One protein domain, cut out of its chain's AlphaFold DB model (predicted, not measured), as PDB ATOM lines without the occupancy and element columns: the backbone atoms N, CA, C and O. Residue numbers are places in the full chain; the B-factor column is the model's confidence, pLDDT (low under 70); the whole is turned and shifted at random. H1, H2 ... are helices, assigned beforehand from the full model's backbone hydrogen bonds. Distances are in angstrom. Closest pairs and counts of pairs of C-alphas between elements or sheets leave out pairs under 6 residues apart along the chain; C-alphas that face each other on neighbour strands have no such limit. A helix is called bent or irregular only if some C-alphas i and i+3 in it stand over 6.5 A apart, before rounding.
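AT A GLANCE: This is residues 244 to 345 and 449 to 507 of the 507 residues of the protein "F-box domain-containing protein" of Absidia repens (UniProt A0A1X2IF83). Picture a bundle of long helices running nearly along one axis: H3 and H6 lie side by side in its middle, H2 packs beside H3, and the short H4 and H5 pack on H2 on the side toward H6. H7 folds back along the outside of H6, while the kinked H1 slants across the outside of H3. The printed part has 161 residues with seven named helices, H1 to H7 in chain order, and no named strand; the class is all helix. It is compact, with a radius of gyration of the C-alphas of 16.9 A and spans of 48 by 38 by 31 A.

HOW THE PARTS SIT: Begin with the longest helix, H6, residues 449 to 479. It touches H3, residues 294 to 316, at a shallow tilt of 13 degrees, the same way; their closest C-alphas, Gln 316 and Gln 475, are 4.9 A apart. H3 is the hub, touching four other helices. H2, residues 270 to 292, touches it as a hairpin at a shallow tilt of 23 degrees, opposite ways, closest at C-alphas Tyr 291 and Ala 297, 4.2 A. H4, residues 322 to 329, touches H2 at Glu 281 and Phe 328, their closest C-alphas, 6.8 A apart. H5, residues 332 to 335, touches H2 with closest C-alphas Ala 288 and Phe 335, 4.3 A apart. H1, residues 244 to 266, touches H3 with residues 249 to 256 alone, at a steep tilt of 39 degrees; the closest C-alphas, Ala 249 and Val 306, are 7.2 A apart. H7, residues 485 to 505, forms a hairpin with H6 at a shallow tilt of 15 degrees, closest at C-alphas Val 473 and Leu 487, 7.0 A. H1 and H7 are apart. Every O i to N i+4 pair is within hydrogen-bond range in H4, but 17 of 19 in H1, 18 of 19 in H2, 17 of 19 in H3, 26 of 27 in H6 and 15 of 17 in H7; H5 is too short for such a pair.

IN THESE COORDINATES: Find C-alpha 449 at (-39.649, 3.528, 41.516); from there H6 runs 45.7 A to C-alpha 479 at (-39.373, 8.324, -3.949). H2 is 33.8 A long, H3 33.4 A, H7 31.7 A and H1, from C-alpha 244 at (-19.589, 12.218, 25.348), 31.1 A. H1 and H3 are irregular: C-alphas 258 and 261 are 7.0 A apart, and C-alphas 295 and 298 are 8.0 A apart.

THE WHOLE: The farthest C-alphas, Val 265 and Phe 345, are 51.3 A apart. Residues 346 to 448 are not printed; C-alphas 345 and 449 stand 14.8 A apart across the cut. The links printed whole are tight. Mean pLDDT of the printed part is 76.4, with 44 residues under 70, among them 244 to 254 and 496 to 507.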
ATOM      1  N   THR A 244     -20.142  13.453  25.919       57.25
ATOM      2  CA  THR A 244     -19.589  12.218  25.348       57.25
ATOM      3  C   THR A 244     -20.585  11.488  24.446       57.25
ATOM      4  O   THR A 244     -20.219  11.092  23.340       57.25
ATOM      5  N   ALA A 245     -21.854  11.381  24.852       53.62
ATOM      6  CA  ALA A 245     -22.902  10.727  24.064       53.62
ATOM      7  C   ALA A 245     -23.219  11.489  22.763       53.62
ATOM      8  O   ALA A 245     -23.445  10.882  21.717       53.62
ATOM      9  N   THR A 246     -23.168  12.823  22.791       57.25
ATOM     10  CA  THR A 246     -23.359  13.653  21.591       57.25
ATOM     11  C   THR A 246     -22.218  13.457  20.590       57.25
ATOM     12  O   THR A 246     -22.459  13.341  19.390       57.25
ATOM     13  N   CYS A 247     -20.977  13.338  21.076       62.75
ATOM     14  CA  CYS A 247     -19.803  13.059  20.243       62.75
ATOM     15  C   CYS A 247     -19.880  11.667  19.585       62.75
ATOM     16  O   CYS A 247     -19.477  11.502  18.436       62.75
ATOM     17  N   ALA A 248     -20.466  10.684  20.277       58.75
ATOM     18  CA  ALA A 248     -20.767   9.359  19.736       58.75
ATOM     19  C   ALA A 248     -21.676   9.407  18.515       58.75
ATOM     20  O   ALA A 248     -21.357   8.855  17.469       58.75
ATOM     21  N   ALA A 249     -22.825  10.065  18.682       58.06
ATOM     22  CA  ALA A 249     -23.860  10.144  17.670       58.06
ATOM     23  C   ALA A 249     -23.364  10.926  16.448       58.06
ATOM     24  O   ALA A 249     -23.657  10.538  15.324       58.06
ATOM     25  N   LEU A 250     -22.550  11.964  16.668       63.91
ATOM     26  CA  LEU A 250     -21.842  12.692  15.610       63.91
ATOM     27  C   LEU A 250     -20.862  11.792  14.854       63.91
ATOM     28  O   LEU A 250     -20.964  11.681  13.639       63.91
ATOM     29  N   ARG A 251     -19.979  11.074  15.559       66.31
ATOM     30  CA  ARG A 251     -19.052  10.122  14.921       66.31
ATOM     31  C   ARG A 251     -19.789   9.011  14.187       66.31
ATOM     32  O   ARG A 251     -19.325   8.578  13.143       66.31
ATOM     33  N   MET A 252     -20.936   8.577  14.704       66.00
ATOM     34  CA  MET A 252     -21.805   7.622  14.028       66.00
ATOM     35  C   MET A 252     -22.382   8.204  12.747       66.00
ATOM     36  O   MET A 252     -22.349   7.555  11.714       66.00
ATOM     37  N   ALA A 253     -22.912   9.424  12.804       64.12
ATOM     38  CA  ALA A 253     -23.474  10.090  11.642       64.12
ATOM     39  C   ALA A 253     -22.409  10.292  10.557       64.12
ATOM     40  O   ALA A 253     -22.673   9.967   9.405       64.12
ATOM     41  N   ASP A 254     -21.205  10.730  10.931       66.75
ATOM     42  CA  ASP A 254     -20.073  10.888  10.013       66.75
ATOM     43  C   ASP A 254     -19.613   9.541   9.447       66.75
ATOM     44  O   ASP A 254     -19.319   9.419   8.257       66.75
ATOM     45  N   PHE A 255     -19.595   8.502  10.281       70.44
ATOM     46  CA  PHE A 255     -19.254   7.150   9.864       70.44
ATOM     47  C   PHE A 255     -20.271   6.589   8.867       70.44
ATOM     48  O   PHE A 255     -19.888   6.097   7.810       70.44
ATOM     49  N   LEU A 256     -21.566   6.717   9.160       66.81
ATOM     50  CA  LEU A 256     -22.650   6.296   8.276       66.81
ATOM     51  C   LEU A 256     -22.695   7.114   6.989       66.81
ATOM     52  O   LEU A 256     -23.001   6.563   5.938       66.81
ATOM     53  N   PHE A 257     -22.343   8.397   7.052       72.12
ATOM     54  CA  PHE A 257     -22.201   9.242   5.873       72.12
ATOM     55  C   PHE A 257     -21.017   8.802   5.004       72.12
ATOM     56  O   PHE A 257     -21.139   8.706   3.789       72.12
ATOM     57  N   THR A 258     -19.885   8.461   5.622       70.75
ATOM     58  CA  THR A 258     -18.702   7.944   4.913       70.75
ATOM     59  C   THR A 258     -18.976   6.570   4.304       70.75
ATOM     60  O   THR A 258     -18.506   6.252   3.213       70.75
ATOM     61  N   LEU A 259     -19.754   5.750   5.008       68.62
ATOM     62  CA  LEU A 259     -20.162   4.440   4.538       68.62
ATOM     63  C   LEU A 259     -21.285   4.490   3.506       68.62
ATOM     64  O   LEU A 259     -21.447   3.495   2.816       68.62
ATOM     65  N   ASP A 260     -22.020   5.591   3.357       75.75
ATOM     66  CA  ASP A 260     -23.207   5.685   2.496       75.75
ATOM     67  C   ASP A 260     -22.944   5.154   1.080       75.75
ATOM     68  O   ASP A 260     -23.569   4.194   0.636       75.75
ATOM     69  N   SER A 261     -21.907   5.669   0.412       72.94
ATOM     70  CA  SER A 261     -21.541   5.214  -0.933       72.94
ATOM     71  C   SER A 261     -21.121   3.743  -0.979       72.94
ATOM     72  O   SER A 261     -21.330   3.071  -1.983       72.94
ATOM     73  N   ILE A 262     -20.521   3.233   0.098       74.06
ATOM     74  CA  ILE A 262     -20.064   1.843   0.180       74.06
ATOM     75  C   ILE A 262     -21.257   0.920   0.438       74.06
ATOM     76  O   ILE A 262     -21.384  -0.106  -0.220       74.06
ATOM     77  N   LEU A 263     -22.149   1.291   1.354       74.94
ATOM     78  CA  LEU A 263     -23.352   0.536   1.674       74.94
ATOM     79  C   LEU A 263     -24.313   0.527   0.482       74.94
ATOM     80  O   LEU A 263     -24.832  -0.528   0.142       74.94
ATOM     81  N   ALA A 264     -24.488   1.651  -0.212       77.44
ATOM     82  CA  ALA A 264     -25.299   1.709  -1.422       77.44
ATOM     83  C   ALA A 264     -24.786   0.742  -2.505       77.44
ATOM     84  O   ALA A 264     -25.581   0.063  -3.149       77.44
ATOM     85  N   VAL A 265     -23.463   0.630  -2.672       74.94
ATOM     86  CA  VAL A 265     -22.852  -0.297  -3.639       74.94
ATOM     87  C   VAL A 265     -22.934  -1.751  -3.165       74.94
ATOM     88  O   VAL A 265     -23.283  -2.626  -3.951       74.94
ATOM     89  N   LEU A 266     -22.639  -2.023  -1.892       70.88
ATOM     90  CA  LEU A 266     -22.641  -3.383  -1.337       70.88
ATOM     91  C   LEU A 266     -24.051  -3.972  -1.205       70.88
ATOM     92  O   LEU A 266     -24.226  -5.180  -1.333       70.88
ATOM     93  N   PHE A 267     -25.053  -3.131  -0.943       76.56
ATOM     94  CA  PHE A 267     -26.423  -3.547  -0.641       76.56
ATOM     95  C   PHE A 267     -27.432  -3.179  -1.735       76.56
ATOM     96  O   PHE A 267     -28.641  -3.224  -1.493       76.56
ATOM     97  N   ALA A 268     -26.957  -2.866  -2.945       75.75
ATOM     98  CA  ALA A 268     -27.818  -2.730  -4.120       75.75
ATOM     99  C   ALA A 268     -28.616  -4.023  -4.391       75.75
ATOM    100  O   ALA A 268     -29.776  -3.971  -4.806       75.75
ATOM    101  N   ASP A 269     -28.019  -5.178  -4.080       78.88
ATOM    102  CA  ASP A 269     -28.603  -6.496  -4.315       78.88
ATOM    103  C   ASP A 269     -29.471  -6.989  -3.138       78.88
ATOM    104  O   ASP A 269     -29.143  -6.837  -1.957       78.88
ATOM    105  N   SER A 270     -30.578  -7.669  -3.463       74.56
ATOM    106  CA  SER A 270     -31.543  -8.212  -2.496       74.56
ATOM    107  C   SER A 270     -31.007  -9.217  -1.450       74.56
ATOM    108  O   SER A 270     -31.497  -9.149  -0.317       74.56
ATOM    109  N   PRO A 271     -30.034 -10.122  -1.719       80.25
ATOM    110  CA  PRO A 271     -29.542 -11.060  -0.702       80.25
ATOM    111  C   PRO A 271     -28.833 -10.356   0.459       80.25
ATOM    112  O   PRO A 271     -29.049 -10.700   1.621       80.25
ATOM    113  N   HIS A 272     -28.061  -9.306   0.180       81.00
ATOM    114  CA  HIS A 272     -27.324  -8.586   1.216       81.00
ATOM    115  C   HIS A 272     -28.262  -7.818   2.165       81.00
ATOM    116  O   HIS A 272     -27.983  -7.689   3.358       81.00
ATOM    117  N   ARG A 273     -29.429  -7.378   1.673       85.06
ATOM    118  CA  ARG A 273     -30.482  -6.769   2.503       85.06
ATOM    119  C   ARG A 273     -30.993  -7.722   3.581       85.06
ATOM    120  O   ARG A 273     -31.238  -7.300   4.711       85.06
ATOM    121  N   ARG A 274     -31.132  -9.010   3.249       87.31
ATOM    122  CA  ARG A 274     -31.537 -10.044   4.209       87.31
ATOM    123  C   ARG A 274     -30.508 -10.186   5.330       87.31
ATOM    124  O   ARG A 274     -30.909 -10.262   6.486       87.31
ATOM    125  N   LEU A 275     -29.216 -10.156   5.003       82.94
ATOM    126  CA  LEU A 275     -28.142 -10.230   5.999       82.94
ATOM    127  C   LEU A 275     -28.194  -9.055   6.980       82.94
ATOM    128  O   LEU A 275     -28.158  -9.279   8.186       82.94
ATOM    129  N   ILE A 276     -28.359  -7.819   6.487       86.69
ATOM    130  CA  ILE A 276     -28.536  -6.644   7.359       86.69
ATOM    131  C   ILE A 276     -29.738  -6.840   8.282       86.69
ATOM    132  O   ILE A 276     -29.632  -6.588   9.481       86.69
ATOM    133  N   ARG A 277     -30.877  -7.288   7.738       89.94
ATOM    134  CA  ARG A 277     -32.099  -7.492   8.522       89.94
ATOM    135  C   ARG A 277     -31.880  -8.513   9.639       89.94
ATOM    136  O   ARG A 277     -32.118  -8.193  10.798       89.94
ATOM    137  N   GLU A 278     -31.366  -9.696   9.304       88.12
ATOM    138  CA  GLU A 278     -31.066 -10.745  10.287       88.12
ATOM    139  C   GLU A 278     -30.062 -10.255  11.341       88.12
ATOM    140  O   GLU A 278     -30.158 -10.610  12.518       88.12
ATOM    141  N   HIS A 279     -29.103  -9.420  10.939       85.44
ATOM    142  CA  HIS A 279     -28.138  -8.848  11.860       85.44
ATOM    143  C   HIS A 279     -28.789  -7.861  12.836       85.44
ATOM    144  O   HIS A 279     -28.620  -8.002  14.046       85.44
ATOM    145  N   LEU A 280     -29.586  -6.915  12.335       89.19
ATOM    146  CA  LEU A 280     -30.328  -5.954  13.154       89.19
ATOM    147  C   LEU A 280     -31.264  -6.648  14.147       89.19
ATOM    148  O   LEU A 280     -31.336  -6.239  15.304       89.19
ATOM    149  N   GLU A 281     -31.943  -7.715  13.721       91.62
ATOM    150  CA  GLU A 281     -32.792  -8.534  14.592       91.62
ATOM    151  C   GLU A 281     -31.974  -9.157  15.734       91.62
ATOM    152  O   GLU A 281     -32.325  -8.992  16.905       91.62
ATOM    153  N   ARG A 282     -30.825  -9.781  15.432       88.19
ATOM    154  CA  ARG A 282     -29.927 -10.341  16.460       88.19
ATOM    155  C   ARG A 282     -29.399  -9.263  17.409       88.19
ATOM    156  O   ARG A 282     -29.356  -9.495  18.620       88.19
ATOM    157  N   THR A 283     -29.006  -8.097  16.892       86.50
ATOM    158  CA  THR A 283     -28.550  -6.960  17.706       86.50
ATOM    159  C   THR A 283     -29.662  -6.480  18.632       86.50
ATOM    160  O   THR A 283     -29.421  -6.292  19.822       86.50
ATOM    161  N   MET A 284     -30.894  -6.366  18.135       90.38
ATOM    162  CA  MET A 284     -32.060  -6.003  18.941       90.38
ATOM    163  C   MET A 284     -32.343  -7.014  20.046       90.38
ATOM    164  O   MET A 284     -32.545  -6.616  21.192       90.38
ATOM    165  N   THR A 285     -32.288  -8.314  19.749       91.38
ATOM    166  CA  THR A 285     -32.444  -9.356  20.770       91.38
ATOM    167  C   THR A 285     -31.361  -9.253  21.844       91.38
ATOM    168  O   THR A 285     -31.665  -9.337  23.034       91.38
ATOM    169  N   ARG A 286     -30.096  -9.026  21.458       88.25
ATOM    170  CA  ARG A 286     -28.987  -8.835  22.411       88.25
ATOM    171  C   ARG A 286     -29.187  -7.590  23.272       88.25
ATOM    172  O   ARG A 286     -29.040  -7.676  24.487       88.25
ATOM    173  N   LEU A 287     -29.564  -6.462  22.671       88.62
ATOM    174  CA  LEU A 287     -29.842  -5.217  23.389       88.62
ATOM    175  C   LEU A 287     -31.018  -5.380  24.356       88.62
ATOM    176  O   LEU A 287     -30.924  -4.948  25.500       88.62
ATOM    177  N   ALA A 288     -32.087  -6.071  23.956       89.69
ATOM    178  CA  ALA A 288     -33.208  -6.387  24.839       89.69
ATOM    179  C   ALA A 288     -32.777  -7.284  26.014       89.69
ATOM    180  O   ALA A 288     -33.172  -7.054  27.158       89.69
ATOM    181  N   GLN A 289     -31.921  -8.282  25.768       91.12
ATOM    182  CA  GLN A 289     -31.355  -9.124  26.826       91.12
ATOM    183  C   GLN A 289     -30.462  -8.329  27.788       91.12
ATOM    184  O   GLN A 289     -30.528  -8.559  28.995       91.12
ATOM    185  N   GLN A 290     -29.644  -7.405  27.280       88.31
ATOM    186  CA  GLN A 290     -28.827  -6.512  28.105       88.31
ATOM    187  C   GLN A 290     -29.686  -5.532  28.901       88.31
ATOM    188  O   GLN A 290     -29.424  -5.325  30.076       88.31
ATOM    189  N   TYR A 291     -30.750  -4.991  28.308       87.94
ATOM    190  CA  TYR A 291     -31.660  -4.073  28.987       87.94
ATOM    191  C   TYR A 291     -32.344  -4.717  30.199       87.94
ATOM    192  O   TYR A 291     -32.484  -4.094  31.249       87.94
ATOM    193  N   ARG A 292     -32.707  -6.002  30.084       89.12
ATOM    194  CA  ARG A 292     -33.271  -6.786  31.196       89.12
ATOM    195  C   ARG A 292     -32.260  -7.055  32.315       89.12
ATOM    196  O   ARG A 292     -32.670  -7.338  33.439       89.12
ATOM    197  N   LYS A 293     -30.954  -6.970  32.039       90.00
ATOM    198  CA  LYS A 293     -29.910  -7.001  33.069       90.00
ATOM    199  C   LYS A 293     -29.780  -5.587  33.630       90.00
ATOM    200  O   LYS A 293     -29.247  -4.704  32.970       90.00
ATOM    201  N   GLN A 294     -30.267  -5.373  34.849       77.75
ATOM    202  CA  GLN A 294     -30.368  -4.043  35.464       77.75
ATOM    203  C   GLN A 294     -29.042  -3.252  35.446       77.75
ATOM    204  O   GLN A 294     -29.059  -2.045  35.217       77.75
ATOM    205  N   ASP A 295     -27.902  -3.939  35.567       85.81
ATOM    206  CA  ASP A 295     -26.558  -3.338  35.527       85.81
ATOM    207  C   ASP A 295     -26.150  -2.796  34.142       85.81
ATOM    208  O   ASP A 295     -25.205  -2.019  34.031       85.81
ATOM    209  N   GLN A 296     -26.841  -3.198  33.071       84.81
ATOM    210  CA  GLN A 296     -26.528  -2.844  31.680       84.81
ATOM    211  C   GLN A 296     -27.644  -2.038  31.000       84.81
ATOM    212  O   GLN A 296     -27.566  -1.773  29.798       84.81
ATOM    213  N   ALA A 297     -28.664  -1.607  31.750       83.81
ATOM    214  CA  ALA A 297     -29.836  -0.936  31.194       83.81
ATOM    215  C   ALA A 297     -29.486   0.364  30.447       83.81
ATOM    216  O   ALA A 297     -29.973   0.584  29.341       83.81
ATOM    217  N   GLU A 298     -28.609   1.209  30.996       82.44
ATOM    218  CA  GLU A 298     -28.221   2.479  30.355       82.44
ATOM    219  C   GLU A 298     -27.392   2.273  29.080       82.44
ATOM    220  O   GLU A 298     -27.614   2.944  28.064       82.44
ATOM    221  N   THR A 299     -26.486   1.291  29.089       82.00
ATOM    222  CA  THR A 299     -25.726   0.893  27.899       82.00
ATOM    223  C   THR A 299     -26.668   0.370  26.819       82.00
ATOM    224  O   THR A 299     -26.600   0.816  25.677       82.00
ATOM    225  N   ALA A 300     -27.622  -0.490  27.188       87.00
ATOM    226  CA  ALA A 300     -28.610  -1.030  26.262       87.00
ATOM    227  C   ALA A 300     -29.548   0.049  25.693       87.00
ATOM    228  O   ALA A 300     -29.852   0.021  24.503       87.00
ATOM    229  N   LYS A 301     -29.973   1.038  26.499       85.31
ATOM    230  CA  LYS A 301     -30.748   2.201  26.020       85.31
ATOM    231  C   LYS A 301     -29.963   2.990  24.978       85.31
ATOM    232  O   LYS A 301     -30.520   3.374  23.952       85.31
ATOM    233  N   THR A 302     -28.680   3.233  25.236       82.38
ATOM    234  CA  THR A 302     -27.802   3.950  24.303       82.38
ATOM    235  C   THR A 302     -27.619   3.149  23.018       82.38
ATOM    236  O   THR A 302     -27.858   3.683  21.938       82.38
ATOM    237  N   GLY A 303     -27.311   1.853  23.126       83.75
ATOM    238  CA  GLY A 303     -27.204   0.949  21.982       83.75
ATOM    239  C   GLY A 303     -28.486   0.903  21.147       83.75
ATOM    240  O   GLY A 303     -28.417   1.010  19.925       83.75
ATOM    241  N   LEU A 304     -29.664   0.860  21.786       88.19
ATOM    242  CA  LEU A 304     -30.953   0.911  21.089       88.19
ATOM    243  C   LEU A 304     -31.132   2.212  20.305       88.19
ATOM    244  O   LEU A 304     -31.550   2.171  19.151       88.19
ATOM    245  N   ARG A 305     -30.815   3.365  20.908       84.88
ATOM    246  CA  ARG A 305     -30.930   4.670  20.232       84.88
ATOM    247  C   ARG A 305     -30.087   4.707  18.967       84.88
ATOM    248  O   ARG A 305     -30.585   5.074  17.909       84.88
ATOM    249  N   VAL A 306     -28.825   4.296  19.068       81.38
ATOM    250  CA  VAL A 306     -27.933   4.264  17.906       81.38
ATOM    251  C   VAL A 306     -28.459   3.249  16.879       81.38
ATOM    252  O   VAL A 306     -28.413   3.532  15.686       81.38
ATOM    253  N   CYS A 307     -28.988   2.096  17.311       87.19
ATOM    254  CA  CYS A 307     -29.522   1.062  16.416       87.19
ATOM    255  C   CYS A 307     -30.712   1.591  15.609       87.19
ATOM    256  O   CYS A 307     -30.753   1.450  14.391       87.19
ATOM    257  N   VAL A 308     -31.637   2.295  16.265       88.25
ATOM    258  CA  VAL A 308     -32.774   2.945  15.604       88.25
ATOM    259  C   VAL A 308     -32.299   4.009  14.619       88.25
ATOM    260  O   VAL A 308     -32.738   3.996  13.474       88.25
ATOM    261  N   LEU A 309     -31.361   4.877  15.011       83.88
ATOM    262  CA  LEU A 309     -30.791   5.878  14.102       83.88
ATOM    263  C   LEU A 309     -30.123   5.231  12.882       83.88
ATOM    264  O   LEU A 309     -30.257   5.733  11.767       83.88
ATOM    265  N   PHE A 310     -29.440   4.103  13.076       84.81
ATOM    266  CA  PHE A 310     -28.840   3.338  11.992       84.81
ATOM    267  C   PHE A 310     -29.904   2.768  11.045       84.81
ATOM    268  O   PHE A 310     -29.808   2.982   9.838       84.81
ATOM    269  N   VAL A 311     -30.966   2.145  11.569       89.94
ATOM    270  CA  VAL A 311     -32.110   1.679  10.762       89.94
ATOM    271  C   VAL A 311     -32.739   2.831   9.986       89.94
ATOM    272  O   VAL A 311     -32.958   2.709   8.784       89.94
ATOM    273  N   CYS A 312     -32.964   3.972  10.635       87.19
ATOM    274  CA  CYS A 312     -33.481   5.176   9.998       87.19
ATOM    275  C   CYS A 312     -32.616   5.617   8.809       87.19
ATOM    276  O   CYS A 312     -33.150   5.924   7.745       87.19
ATOM    277  N   ARG A 313     -31.284   5.599   8.950       83.19
ATOM    278  CA  ARG A 313     -30.367   5.916   7.845       83.19
ATOM    279  C   ARG A 313     -30.444   4.908   6.707       83.19
ATOM    280  O   ARG A 313     -30.549   5.319   5.555       83.19
ATOM    281  N   LEU A 314     -30.471   3.614   7.016       87.69
ATOM    282  CA  LEU A 314     -30.596   2.569   5.999       87.69
ATOM    283  C   LEU A 314     -31.917   2.670   5.218       87.69
ATOM    284  O   LEU A 314     -31.953   2.404   4.018       87.69
ATOM    285  N   VAL A 315     -33.000   3.074   5.885       89.56
ATOM    286  CA  VAL A 315     -34.308   3.333   5.266       89.56
ATOM    287  C   VAL A 315     -34.251   4.577   4.375       89.56
ATOM    288  O   VAL A 315     -34.671   4.521   3.220       89.56
ATOM    289  N   GLN A 316     -33.670   5.679   4.863       85.06
ATOM    290  CA  GLN A 316     -33.473   6.906   4.076       85.06
ATOM    291  C   GLN A 316     -32.651   6.658   2.804       85.06
ATOM    292  O   GLN A 316     -32.962   7.219   1.761       85.06
ATOM    293  N   GLN A 317     -31.640   5.791   2.875       85.12
ATOM    294  CA  GLN A 317     -30.780   5.411   1.746       85.12
ATOM    295  C   GLN A 317     -31.418   4.364   0.820       85.12
ATOM    296  O   GLN A 317     -30.788   3.917  -0.132       85.12
ATOM    297  N   GLN A 318     -32.659   3.942   1.094       88.88
ATOM    298  CA  GLN A 318     -33.369   2.884   0.363       88.88
ATOM    299  C   GLN A 318     -32.666   1.514   0.385       88.88
ATOM    300  O   GLN A 318     -33.036   0.611  -0.367       88.88
ATOM    301  N   ILE A 319     -31.697   1.327   1.287       88.31
ATOM    302  CA  ILE A 319     -31.051   0.034   1.534       88.31
ATOM    303  C   ILE A 319     -32.051  -0.910   2.207       88.31
ATOM    304  O   ILE A 319     -32.152  -2.082   1.840       88.31
ATOM    305  N   LEU A 320     -32.825  -0.381   3.160       92.12
ATOM    306  CA  LEU A 320     -33.969  -1.056   3.765       92.12
ATOM    307  C   LEU A 320     -35.285  -0.513   3.198       92.12
ATOM    308  O   LEU A 320     -35.475   0.686   2.987       92.12
ATOM    309  N   THR A 321     -36.225  -1.422   2.971       91.62
ATOM    310  CA  THR A 321     -37.596  -1.096   2.581       91.62
ATOM    311  C   THR A 321     -38.434  -0.706   3.796       91.62
ATOM    312  O   THR A 321     -38.117  -1.040   4.937       91.62
ATOM    313  N   ILE A 322     -39.582  -0.076   3.552       88.81
ATOM    314  CA  ILE A 322     -40.573   0.207   4.602       88.81
ATOM    315  C   ILE A 322     -41.044  -1.095   5.277       88.81
ATOM    316  O   ILE A 322     -41.274  -1.125   6.485       88.81
ATOM    317  N   ALA A 323     -41.137  -2.196   4.520       91.25
ATOM    318  CA  ALA A 323     -41.479  -3.504   5.073       91.25
ATOM    319  C   ALA A 323     -40.410  -3.996   6.065       91.25
ATOM    320  O   ALA A 323     -40.765  -4.498   7.130       91.25
ATOM    321  N   ASP A 324     -39.126  -3.775   5.768       92.12
ATOM    322  CA  ASP A 324     -38.014  -4.087   6.676       92.12
ATOM    323  C   ASP A 324     -38.087  -3.270   7.965       92.12
ATOM    324  O   ASP A 324     -38.002  -3.828   9.057       92.12
ATOM    325  N   ALA A 325     -38.310  -1.959   7.846       90.12
ATOM    326  CA  ALA A 325     -38.479  -1.076   8.994       90.12
ATOM    327  C   ALA A 325     -39.676  -1.498   9.860       90.12
ATOM    328  O   ALA A 325     -39.597  -1.499  11.088       90.12
ATOM    329  N   SER A 326     -40.777  -1.919   9.226       85.88
ATOM    330  CA  SER A 326     -41.954  -2.424   9.932       85.88
ATOM    331  C   SER A 326     -41.681  -3.744  10.655       85.88
ATOM    332  O   SER A 326     -42.166  -3.934  11.767       85.88
ATOM    333  N   ALA A 327     -40.883  -4.641  10.061       89.56
ATOM    334  CA  ALA A 327     -40.474  -5.893  10.688       89.56
ATOM    335  C   ALA A 327     -39.578  -5.616  11.902       89.56
ATOM    336  O   ALA A 327     -39.862  -6.110  12.989       89.56
ATOM    337  N   PHE A 328     -38.591  -4.727  11.755       90.94
ATOM    338  CA  PHE A 328     -37.753  -4.256  12.857       90.94
ATOM    339  C   PHE A 328     -38.588  -3.660  14.004       90.94
ATOM    340  O   PHE A 328     -38.386  -3.998  15.170       90.94
ATOM    341  N   ALA A 329     -39.586  -2.829  13.687       88.12
ATOM    342  CA  ALA A 329     -40.453  -2.209  14.686       88.12
ATOM    343  C   ALA A 329     -41.259  -3.226  15.518       88.12
ATOM    344  O   ALA A 329     -41.590  -2.931  16.666       88.12
ATOM    345  N   ARG A 330     -41.529  -4.437  15.001       88.62
ATOM    346  CA  ARG A 330     -42.199  -5.507  15.769       88.62
ATOM    347  C   ARG A 330     -41.351  -6.045  16.921       88.62
ATOM    348  O   ARG A 330     -41.923  -6.597  17.853       88.62
ATOM    349  N   HIS A 331     -40.032  -5.845  16.893       88.62
ATOM    350  CA  HIS A 331     -39.128  -6.253  17.972       88.62
ATOM    351  C   HIS A 331     -38.962  -5.182  19.058       88.62
ATOM    352  O   HIS A 331     -38.518  -5.490  20.162       88.62
ATOM    353  N   LEU A 332     -39.348  -3.926  18.798       87.69
ATOM    354  CA  LEU A 332     -39.264  -2.853  19.796       87.69
ATOM    355  C   LEU A 332     -40.053  -3.151  21.084       87.69
ATOM    356  O   LEU A 332     -39.511  -2.898  22.160       87.69
ATOM    357  N   PRO A 333     -41.281  -3.709  21.043       87.50
ATOM    358  CA  PRO A 333     -42.009  -4.076  22.255       87.50
ATOM    359  C   PRO A 333     -41.251  -5.049  23.163       87.50
ATOM    360  O   PRO A 333     -41.393  -4.947  24.374       87.50
ATOM    361  N   GLU A 334     -40.428  -5.947  22.610       86.62
ATOM    362  CA  GLU A 334     -39.664  -6.930  23.395       86.62
ATOM    363  C   GLU A 334     -38.532  -6.298  24.213       86.62
ATOM    364  O   GLU A 334     -38.084  -6.882  25.208       86.62
ATOM    365  N   PHE A 335     -38.056  -5.121  23.791       85.12
ATOM    366  CA  PHE A 335     -37.023  -4.370  24.494       85.12
ATOM    367  C   PHE A 335     -37.562  -3.743  25.779       85.12
ATOM    368  O   PHE A 335     -36.895  -3.761  26.810       85.12
ATOM    369  N   PHE A 336     -38.773  -3.192  25.733       85.38
ATOM    370  CA  PHE A 336     -39.344  -2.467  26.859       85.38
ATOM    371  C   PHE A 336     -39.970  -3.420  27.871       85.38
ATOM    372  O   PHE A 336     -40.750  -4.299  27.515       85.38
ATOM    373  N   THR A 337     -39.656  -3.219  29.146       81.06
ATOM    374  CA  THR A 337     -40.158  -4.093  30.214       81.06
ATOM    375  C   THR A 337     -41.531  -3.679  30.714       81.06
ATOM    376  O   THR A 337     -42.258  -4.518  31.234       81.06
ATOM    377  N   THR A 338     -41.901  -2.404  30.552       78.62
ATOM    378  CA  THR A 338     -43.188  -1.895  31.019       78.62
ATOM    379  C   THR A 338     -44.223  -1.936  29.909       78.62
ATOM    380  O   THR A 338     -44.098  -1.293  28.864       78.62
ATOM    381  N   HIS A 339     -45.309  -2.660  30.120       73.62
ATOM    382  CA  HIS A 339     -46.466  -2.540  29.256       73.62
ATOM    383  C   HIS A 339     -47.247  -1.256  29.573       73.62
ATOM    384  O   HIS A 339     -47.261  -0.803  30.720       73.62
ATOM    385  N   PRO A 340     -47.951  -0.661  28.589       63.47
ATOM    386  CA  PRO A 340     -48.794   0.515  28.825       63.47
ATOM    387  C   PRO A 340     -49.812   0.322  29.960       63.47
ATOM    388  O   PRO A 340     -50.191   1.283  30.619       63.47
ATOM    389  N   PHE A 341     -50.229  -0.923  30.204       69.81
ATOM    390  CA  PHE A 341     -51.187  -1.303  31.242       69.81
ATOM    391  C   PHE A 341     -50.565  -1.577  32.623       69.81
ATOM    392  O   PHE A 341     -51.311  -1.708  33.595       69.81
ATOM    393  N   ASP A 342     -49.234  -1.642  32.738       65.88
ATOM    394  CA  ASP A 342     -48.554  -1.913  34.015       65.88
ATOM    395  C   ASP A 342     -48.610  -0.713  34.967       65.88
ATOM    396  O   ASP A 342     -48.576  -0.873  36.189       65.88
ATOM    397  N   VAL A 343     -48.758   0.496  34.420       60.75
ATOM    398  CA  VAL A 343     -49.048   1.704  35.195       60.75
ATOM    399  C   VAL A 343     -50.552   1.909  35.193       60.75
ATOM    400  O   VAL A 343     -51.116   2.661  34.399       60.75
ATOM    401  N   ARG A 344     -51.241   1.213  36.099       61.16
ATOM    402  CA  ARG A 344     -52.625   1.569  36.403       61.16
ATOM    403  C   ARG A 344     -52.609   2.935  37.073       61.16
ATOM    404  O   ARG A 344     -52.116   3.072  38.192       61.16
ATOM    405  N   PHE A 345     -53.187   3.929  36.401       56.00
ATOM    406  CA  PHE A 345     -53.635   5.153  37.047       56.00
ATOM    407  C   PHE A 345     -54.766   4.749  37.980       56.00
ATOM    408  O   PHE A 345     -55.943   4.784  37.628       56.00
ATOM    409  N   PRO A 449     -40.821   3.693  42.390       72.06
ATOM    410  CA  PRO A 449     -39.649   3.528  41.516       72.06
ATOM    411  C   PRO A 449     -39.988   3.030  40.099       72.06
ATOM    412  O   PRO A 449     -39.278   3.334  39.143       72.06
ATOM    413  N   ARG A 450     -41.116   2.324  39.933       72.62
ATOM    414  CA  ARG A 450     -41.625   1.913  38.608       72.62
ATOM    415  C   ARG A 450     -42.089   3.072  37.720       72.62
ATOM    416  O   ARG A 450     -42.042   2.928  36.506       72.62
ATOM    417  N   TRP A 451     -42.507   4.204  38.290       76.06
ATOM    418  CA  TRP A 451     -42.914   5.378  37.511       76.06
ATOM    419  C   TRP A 451     -41.741   6.009  36.780       76.06
ATOM    420  O   TRP A 451     -41.870   6.349  35.609       76.06
ATOM    421  N   LEU A 452     -40.585   6.108  37.441       76.25
ATOM    422  CA  LEU A 452     -39.378   6.637  36.814       76.25
ATOM    423  C   LEU A 452     -38.955   5.771  35.620       76.25
ATOM    424  O   LEU A 452     -38.668   6.300  34.550       76.25
ATOM    425  N   VAL A 453     -38.980   4.444  35.784       75.62
ATOM    426  CA  VAL A 453     -38.656   3.493  34.708       75.62
ATOM    427  C   VAL A 453     -39.664   3.600  33.561       75.62
ATOM    428  O   VAL A 453     -39.257   3.759  32.415       75.62
ATOM    429  N   TRP A 454     -40.967   3.588  33.855       80.62
ATOM    430  CA  TRP A 454     -42.010   3.730  32.836       80.62
ATOM    431  C   TRP A 454     -41.904   5.052  32.069       80.62
ATOM    432  O   TRP A 454     -42.057   5.081  30.848       80.62
ATOM    433  N   PHE A 455     -41.604   6.148  32.768       78.25
ATOM    434  CA  PHE A 455     -41.443   7.457  32.150       78.25
ATOM    435  C   PHE A 455     -40.235   7.477  31.203       78.25
ATOM    436  O   PHE A 455     -40.357   7.900  30.055       78.25
ATOM    437  N   GLN A 456     -39.087   6.959  31.652       77.81
ATOM    438  CA  GLN A 456     -37.885   6.833  30.821       77.81
ATOM    439  C   GLN A 456     -38.113   5.929  29.600       77.81
ATOM    440  O   GLN A 456     -37.644   6.240  28.505       77.81
ATOM    441  N   GLU A 457     -38.838   4.820  29.766       78.25
ATOM    442  CA  GLU A 457     -39.202   3.937  28.655       78.25
ATOM    443  C   GLU A 457     -40.148   4.628  27.671       78.25
ATOM    444  O   GLU A 457     -39.962   4.514  26.462       78.25
ATOM    445  N   THR A 458     -41.130   5.384  28.161       75.25
ATOM    446  CA  THR A 458     -42.078   6.130  27.320       75.25
ATOM    447  C   THR A 458     -41.377   7.227  26.522       75.25
ATOM    448  O   THR A 458     -41.620   7.370  25.325       75.25
ATOM    449  N   GLU A 459     -40.451   7.952  27.146       78.50
ATOM    450  CA  GLU A 459     -39.602   8.937  26.470       78.50
ATOM    451  C   GLU A 459     -38.772   8.289  25.352       78.50
ATOM    452  O   GLU A 459     -38.743   8.786  24.225       78.50
ATOM    453  N   LEU A 460     -38.152   7.137  25.633       73.81
ATOM    454  CA  LEU A 460     -37.392   6.384  24.637       73.81
ATOM    455  C   LEU A 460     -38.285   5.882  23.491       73.81
ATOM    456  O   LEU A 460     -37.910   6.036  22.332       73.81
ATOM    457  N   ARG A 461     -39.475   5.344  23.790       75.81
ATOM    458  CA  ARG A 461     -40.470   4.909  22.791       75.81
ATOM    459  C   ARG A 461     -40.865   6.040  21.852       75.81
ATOM    460  O   ARG A 461     -40.872   5.842  20.641       75.81
ATOM    461  N   MET A 462     -41.181   7.210  22.407       73.38
ATOM    462  CA  MET A 462     -41.587   8.375  21.623       73.38
ATOM    463  C   MET A 462     -40.463   8.841  20.707       73.38
ATOM    464  O   MET A 462     -40.696   9.062  19.525       73.38
ATOM    465  N   MET A 463     -39.238   8.927  21.219       74.12
ATOM    466  CA  MET A 463     -38.091   9.333  20.411       74.12
ATOM    467  C   MET A 463     -37.813   8.343  19.270       74.12
ATOM    468  O   MET A 463     -37.681   8.757  18.124       74.12
ATOM    469  N   VAL A 464     -37.825   7.038  19.557       72.38
ATOM    470  CA  VAL A 464     -37.647   5.988  18.540       72.38
ATOM    471  C   VAL A 464     -38.737   6.048  17.469       72.38
ATOM    472  O   VAL A 464     -38.444   5.947  16.279       72.38
ATOM    473  N   LEU A 465     -39.993   6.235  17.880       74.12
ATOM    474  CA  LEU A 465     -41.115   6.371  16.957       74.12
ATOM    475  C   LEU A 465     -40.941   7.593  16.049       74.12
ATOM    476  O   LEU A 465     -41.144   7.484  14.844       74.12
ATOM    477  N   LEU A 466     -40.558   8.738  16.614       74.75
ATOM    478  CA  LEU A 466     -40.352   9.974  15.860       74.75
ATOM    479  C   LEU A 466     -39.224   9.836  14.841       74.75
ATOM    480  O   LEU A 466     -39.405  10.229  13.688       74.75
ATOM    481  N   ASP A 467     -38.101   9.237  15.234       73.94
ATOM    482  CA  ASP A 467     -36.971   9.006  14.336       73.94
ATOM    483  C   ASP A 467     -37.357   8.070  13.183       73.94
ATOM    484  O   ASP A 467     -37.032   8.351  12.027       73.94
ATOM    485  N   LEU A 468     -38.097   6.990  13.468       70.50
ATOM    486  CA  LEU A 468     -38.579   6.057  12.444       70.50
ATOM    487  C   LEU A 468     -39.582   6.715  11.498       70.50
ATOM    488  O   LEU A 468     -39.460   6.575  10.282       70.50
ATOM    489  N   VAL A 469     -40.558   7.454  12.035       72.56
ATOM    490  CA  VAL A 469     -41.538   8.173  11.214       72.56
ATOM    491  C   VAL A 469     -40.829   9.179  10.321       72.56
ATOM    492  O   VAL A 469     -41.111   9.217   9.128       72.56
ATOM    493  N   ARG A 470     -39.871   9.940  10.860       75.19
ATOM    494  CA  ARG A 470     -39.076  10.892  10.083       75.19
ATOM    495  C   ARG A 470     -38.324  10.204   8.944       75.19
ATOM    496  O   ARG A 470     -38.388  10.674   7.815       75.19
ATOM    497  N   ALA A 471     -37.668   9.079   9.212       71.12
ATOM    498  CA  ALA A 471     -36.933   8.336   8.192       71.12
ATOM    499  C   ALA A 471     -37.834   7.781   7.080       71.12
ATOM    500  O   ALA A 471     -37.498   7.890   5.903       71.12
ATOM    501  N   VAL A 472     -38.993   7.223   7.443       69.88
ATOM    502  CA  VAL A 472     -39.986   6.727   6.477       69.88
ATOM    503  C   VAL A 472     -40.555   7.878   5.650       69.88
ATOM    504  O   VAL A 472     -40.686   7.761   4.435       69.88
ATOM    505  N   VAL A 473     -40.849   9.009   6.291       73.81
ATOM    506  CA  VAL A 473     -41.297  10.244   5.639       73.81
ATOM    507  C   VAL A 473     -40.266  10.736   4.624       73.81
ATOM    508  O   VAL A 473     -40.625  10.993   3.476       73.81
ATOM    509  N   ASP A 474     -38.990  10.791   5.006       74.94
ATOM    510  CA  ASP A 474     -37.893  11.191   4.121       74.94
ATOM    511  C   ASP A 474     -37.742  10.222   2.933       74.94
ATOM    512  O   ASP A 474     -37.551  10.654   1.796       74.94
ATOM    513  N   GLN A 475     -37.883   8.911   3.155       77.94
ATOM    514  CA  GLN A 475     -37.831   7.908   2.085       77.94
ATOM    515  C   GLN A 475     -39.010   8.044   1.103       77.94
ATOM    516  O   GLN A 475     -38.831   7.993  -0.119       77.94
ATOM    517  N   ILE A 476     -40.229   8.241   1.617       73.44
ATOM    518  CA  ILE A 476     -41.419   8.496   0.790       73.44
ATOM    519  C   ILE A 476     -41.218   9.782  -0.020       73.44
ATOM    520  O   ILE A 476     -41.521   9.812  -1.210       73.44
ATOM    521  N   TYR A 477     -40.633  10.814   0.590       77.38
ATOM    522  CA  TYR A 477     -40.338  12.078  -0.077       77.38
ATOM    523  C   TYR A 477     -39.363  11.903  -1.248       77.38
ATOM    524  O   TYR A 477     -39.626  12.378  -2.351       77.38
ATOM    525  N   GLN A 478     -38.258  11.187  -1.027       76.81
ATOM    526  CA  GLN A 478     -37.262  10.937  -2.072       76.81
ATOM    527  C   GLN A 478     -37.813  10.081  -3.219       76.81
ATOM    528  O   GLN A 478     -37.395  10.244  -4.362       76.81
ATOM    529  N   SER A 479     -38.756   9.181  -2.931       75.69
ATOM    530  CA  SER A 479     -39.373   8.324  -3.949       75.69
ATOM    531  C   SER A 479     -40.534   8.990  -4.699       75.69
ATOM    532  O   SER A 479     -40.827   8.587  -5.827       75.69
ATOM    533  N   ARG A 480     -41.199  10.002  -4.117       78.06
ATOM    534  CA  ARG A 480     -42.356  10.696  -4.714       78.06
ATOM    535  C   ARG A 480     -42.302  12.215  -4.496       78.06
ATOM    536  O   ARG A 480     -43.004  12.746  -3.632       78.06
ATOM    537  N   PRO A 481     -41.558  12.949  -5.337       71.06
ATOM    538  CA  PRO A 481     -41.351  14.387  -5.187       71.06
ATOM    539  C   PRO A 481     -42.568  15.256  -5.567       71.06
ATOM    540  O   PRO A 481     -42.400  16.423  -5.867       71.06
ATOM    541  N   ASN A 482     -43.794  14.728  -5.607       75.38
ATOM    542  CA  ASN A 482     -44.986  15.526  -5.932       75.38
ATOM    543  C   ASN A 482     -46.017  15.583  -4.785       75.38
ATOM    544  O   ASN A 482     -46.916  16.418  -4.829       75.38
ATOM    545  N   ASP A 483     -45.861  14.789  -3.717       62.31
ATOM    546  CA  ASP A 483     -46.843  14.671  -2.620       62.31
ATOM    547  C   ASP A 483     -46.433  15.472  -1.359       62.31
ATOM    548  O   ASP A 483     -46.501  15.003  -0.221       62.31
ATOM    549  N   HIS A 484     -45.957  16.704  -1.544       55.91
ATOM    550  CA  HIS A 484     -45.183  17.439  -0.532       55.91
ATOM    551  C   HIS A 484     -45.969  18.069   0.634       55.91
ATOM    552  O   HIS A 484     -45.393  18.333   1.690       55.91
ATOM    553  N   ILE A 485     -47.270  18.333   0.483       59.38
ATOM    554  CA  ILE A 485     -48.001  19.223   1.409       59.38
ATOM    555  C   ILE A 485     -48.469  18.500   2.682       59.38
ATOM    556  O   ILE A 485     -48.441  19.067   3.773       59.38
ATOM    557  N   HIS A 486     -48.862  17.231   2.580       58.12
ATOM    558  CA  HIS A 486     -49.466  16.507   3.705       58.12
ATOM    559  C   HIS A 486     -48.449  16.025   4.748       58.12
ATOM    560  O   HIS A 486     -48.795  15.815   5.910       58.12
ATOM    561  N   LEU A 487     -47.184  15.886   4.353       56.88
ATOM    562  CA  LEU A 487     -46.170  15.213   5.158       56.88
ATOM    563  C   LEU A 487     -45.440  16.169   6.111       56.88
ATOM    564  O   LEU A 487     -45.263  15.831   7.276       56.88
ATOM    565  N   SER A 488     -45.125  17.395   5.664       57.62
ATOM    566  CA  SER A 488     -44.587  18.461   6.530       57.62
ATOM    567  C   SER A 488     -45.538  18.799   7.683       57.62
ATOM    568  O   SER A 488     -45.099  19.098   8.794       57.62
ATOM    569  N   TYR A 489     -46.843  18.705   7.436       62.81
ATOM    570  CA  TYR A 489     -47.864  18.899   8.456       62.81
ATOM    571  C   TYR A 489     -47.820  17.803   9.535       62.81
ATOM    572  O   TYR A 489     -47.906  18.105  10.724       62.81
ATOM    573  N   MET A 490     -47.615  16.537   9.147       61.34
ATOM    574  CA  MET A 490     -47.488  15.425  10.097       61.34
ATOM    575  C   MET A 490     -46.219  15.510  10.948       61.34
ATOM    576  O   MET A 490     -46.288  15.280  12.155       61.34
ATOM    577  N   THR A 491     -45.069  15.858  10.363       61.81
ATOM    578  CA  THR A 491     -43.818  16.012  11.127       61.81
ATOM    579  C   THR A 491     -43.899  17.162  12.125       61.81
ATOM    580  O   THR A 491     -43.479  16.992  13.267       61.81
ATOM    581  N   ASN A 492     -44.496  18.295  11.741       67.50
ATOM    582  CA  ASN A 492     -44.699  19.425  12.654       67.50
ATOM    583  C   ASN A 492     -45.650  19.060  13.805       67.50
ATOM    584  O   ASN A 492     -45.331  19.303  14.964       67.50
ATOM    585  N   MET A 493     -46.761  18.377  13.514       65.81
ATOM    586  CA  MET A 493     -47.707  17.931  14.543       65.81
ATOM    587  C   MET A 493     -47.062  16.965  15.555       65.81
ATOM    588  O   MET A 493     -47.297  17.052  16.763       65.81
ATOM    589  N   LEU A 494     -46.230  16.042  15.073       67.69
ATOM    590  CA  LEU A 494     -45.501  15.100  15.921       67.69
ATOM    591  C   LEU A 494     -44.443  15.799  16.786       67.69
ATOM    592  O   LEU A 494     -44.322  15.494  17.976       67.69
ATOM    593  N   GLN A 495     -43.732  16.777  16.221       72.19
ATOM    594  CA  GLN A 495     -42.769  17.605  16.944       72.19
ATOM    595  C   GLN A 495     -43.445  18.432  18.048       72.19
ATOM    596  O   GLN A 495     -42.942  18.494  19.175       72.19
ATOM    597  N   ASP A 496     -44.608  19.017  17.762       65.56
ATOM    598  CA  ASP A 496     -45.393  19.787  18.731       65.56
ATOM    599  C   ASP A 496     -45.889  18.899  19.876       65.56
ATOM    600  O   ASP A 496     -45.771  19.256  21.051       65.56
ATOM    601  N   THR A 497     -46.359  17.690  19.552       61.97
ATOM    602  CA  THR A 497     -46.811  16.705  20.545       61.97
ATOM    603  C   THR A 497     -45.671  16.299  21.485       61.97
ATOM    604  O   THR A 497     -45.850  16.221  22.702       61.97
ATOM    605  N   PHE A 498     -44.466  16.098  20.946       64.06
ATOM    606  CA  PHE A 498     -43.283  15.776  21.746       64.06
ATOM    607  C   PHE A 498     -42.830  16.948  22.626       64.06
ATOM    608  O   PHE A 498     -42.485  16.769  23.795       64.06
ATOM    609  N   THR A 499     -42.882  18.167  22.089       68.81
ATOM    610  CA  THR A 499     -42.551  19.392  22.829       68.81
ATOM    611  C   THR A 499     -43.521  19.606  23.993       68.81
ATOM    612  O   THR A 499     -43.099  19.922  25.111       68.81
ATOM    613  N   ALA A 500     -44.813  19.348  23.777       61.19
ATOM    614  CA  ALA A 500     -45.827  19.388  24.823       61.19
ATOM    615  C   ALA A 500     -45.564  18.343  25.924       61.19
ATOM    616  O   ALA A 500     -45.627  18.673  27.110       61.19
ATOM    617  N   PHE A 501     -45.190  17.115  25.551       64.12
ATOM    618  CA  PHE A 501     -44.833  16.062  26.508       64.12
ATOM    619  C   PHE A 501     -43.608  16.431  27.365       64.12
ATOM    620  O   PHE A 501     -43.632  16.286  28.588       64.12
ATOM    621  N   ASN A 502     -42.555  16.988  26.759       62.56
ATOM    622  CA  ASN A 502     -41.372  17.448  27.497       62.56
ATOM    623  C   ASN A 502     -41.675  18.629  28.423       62.56
ATOM    624  O   ASN A 502     -41.135  18.712  29.525       62.56
ATOM    625  N   THR A 503     -42.575  19.521  28.009       67.12
ATOM    626  CA  THR A 503     -43.030  20.626  28.861       67.12
ATOM    627  C   THR A 503     -43.767  20.094  30.090       67.12
ATOM    628  O   THR A 503     -43.556  20.595  31.193       67.12
ATOM    629  N   PHE A 504     -44.577  19.043  29.928       60.97
ATOM    630  CA  PHE A 504     -45.254  18.370  31.038       60.97
ATOM    631  C   PHE A 504     -44.268  17.733  32.029       60.97
ATOM    632  O   PHE A 504     -44.471  17.858  33.226       60.97
ATOM    633  N   LYS A 505     -43.168  17.133  31.553       54.69
ATOM    634  CA  LYS A 505     -42.092  16.572  32.400       54.69
ATOM    635  C   LYS A 505     -41.399  17.611  33.289       54.69
ATOM    636  O   LYS A 505     -40.915  17.278  34.364       54.69
ATOM    637  N   SER A 506     -41.254  18.837  32.785       60.03
ATOM    638  CA  SER A 506     -40.507  19.911  33.458       60.03
ATOM    639  C   SER A 506     -41.280  20.614  34.580       60.03
ATOM    640  O   SER A 506     -40.698  21.430  35.292       60.03
ATOM    641  N   ARG A 507     -42.579  20.327  34.700       49.75
ATOM    642  CA  ARG A 507     -43.483  20.855  35.725       49.75
ATOM    643  C   ARG A 507     -43.727  19.796  36.784       49.75
ATOM    644  O   ARG A 507     -43.854  20.203  37.957       49.75
TER     645      ARG A 507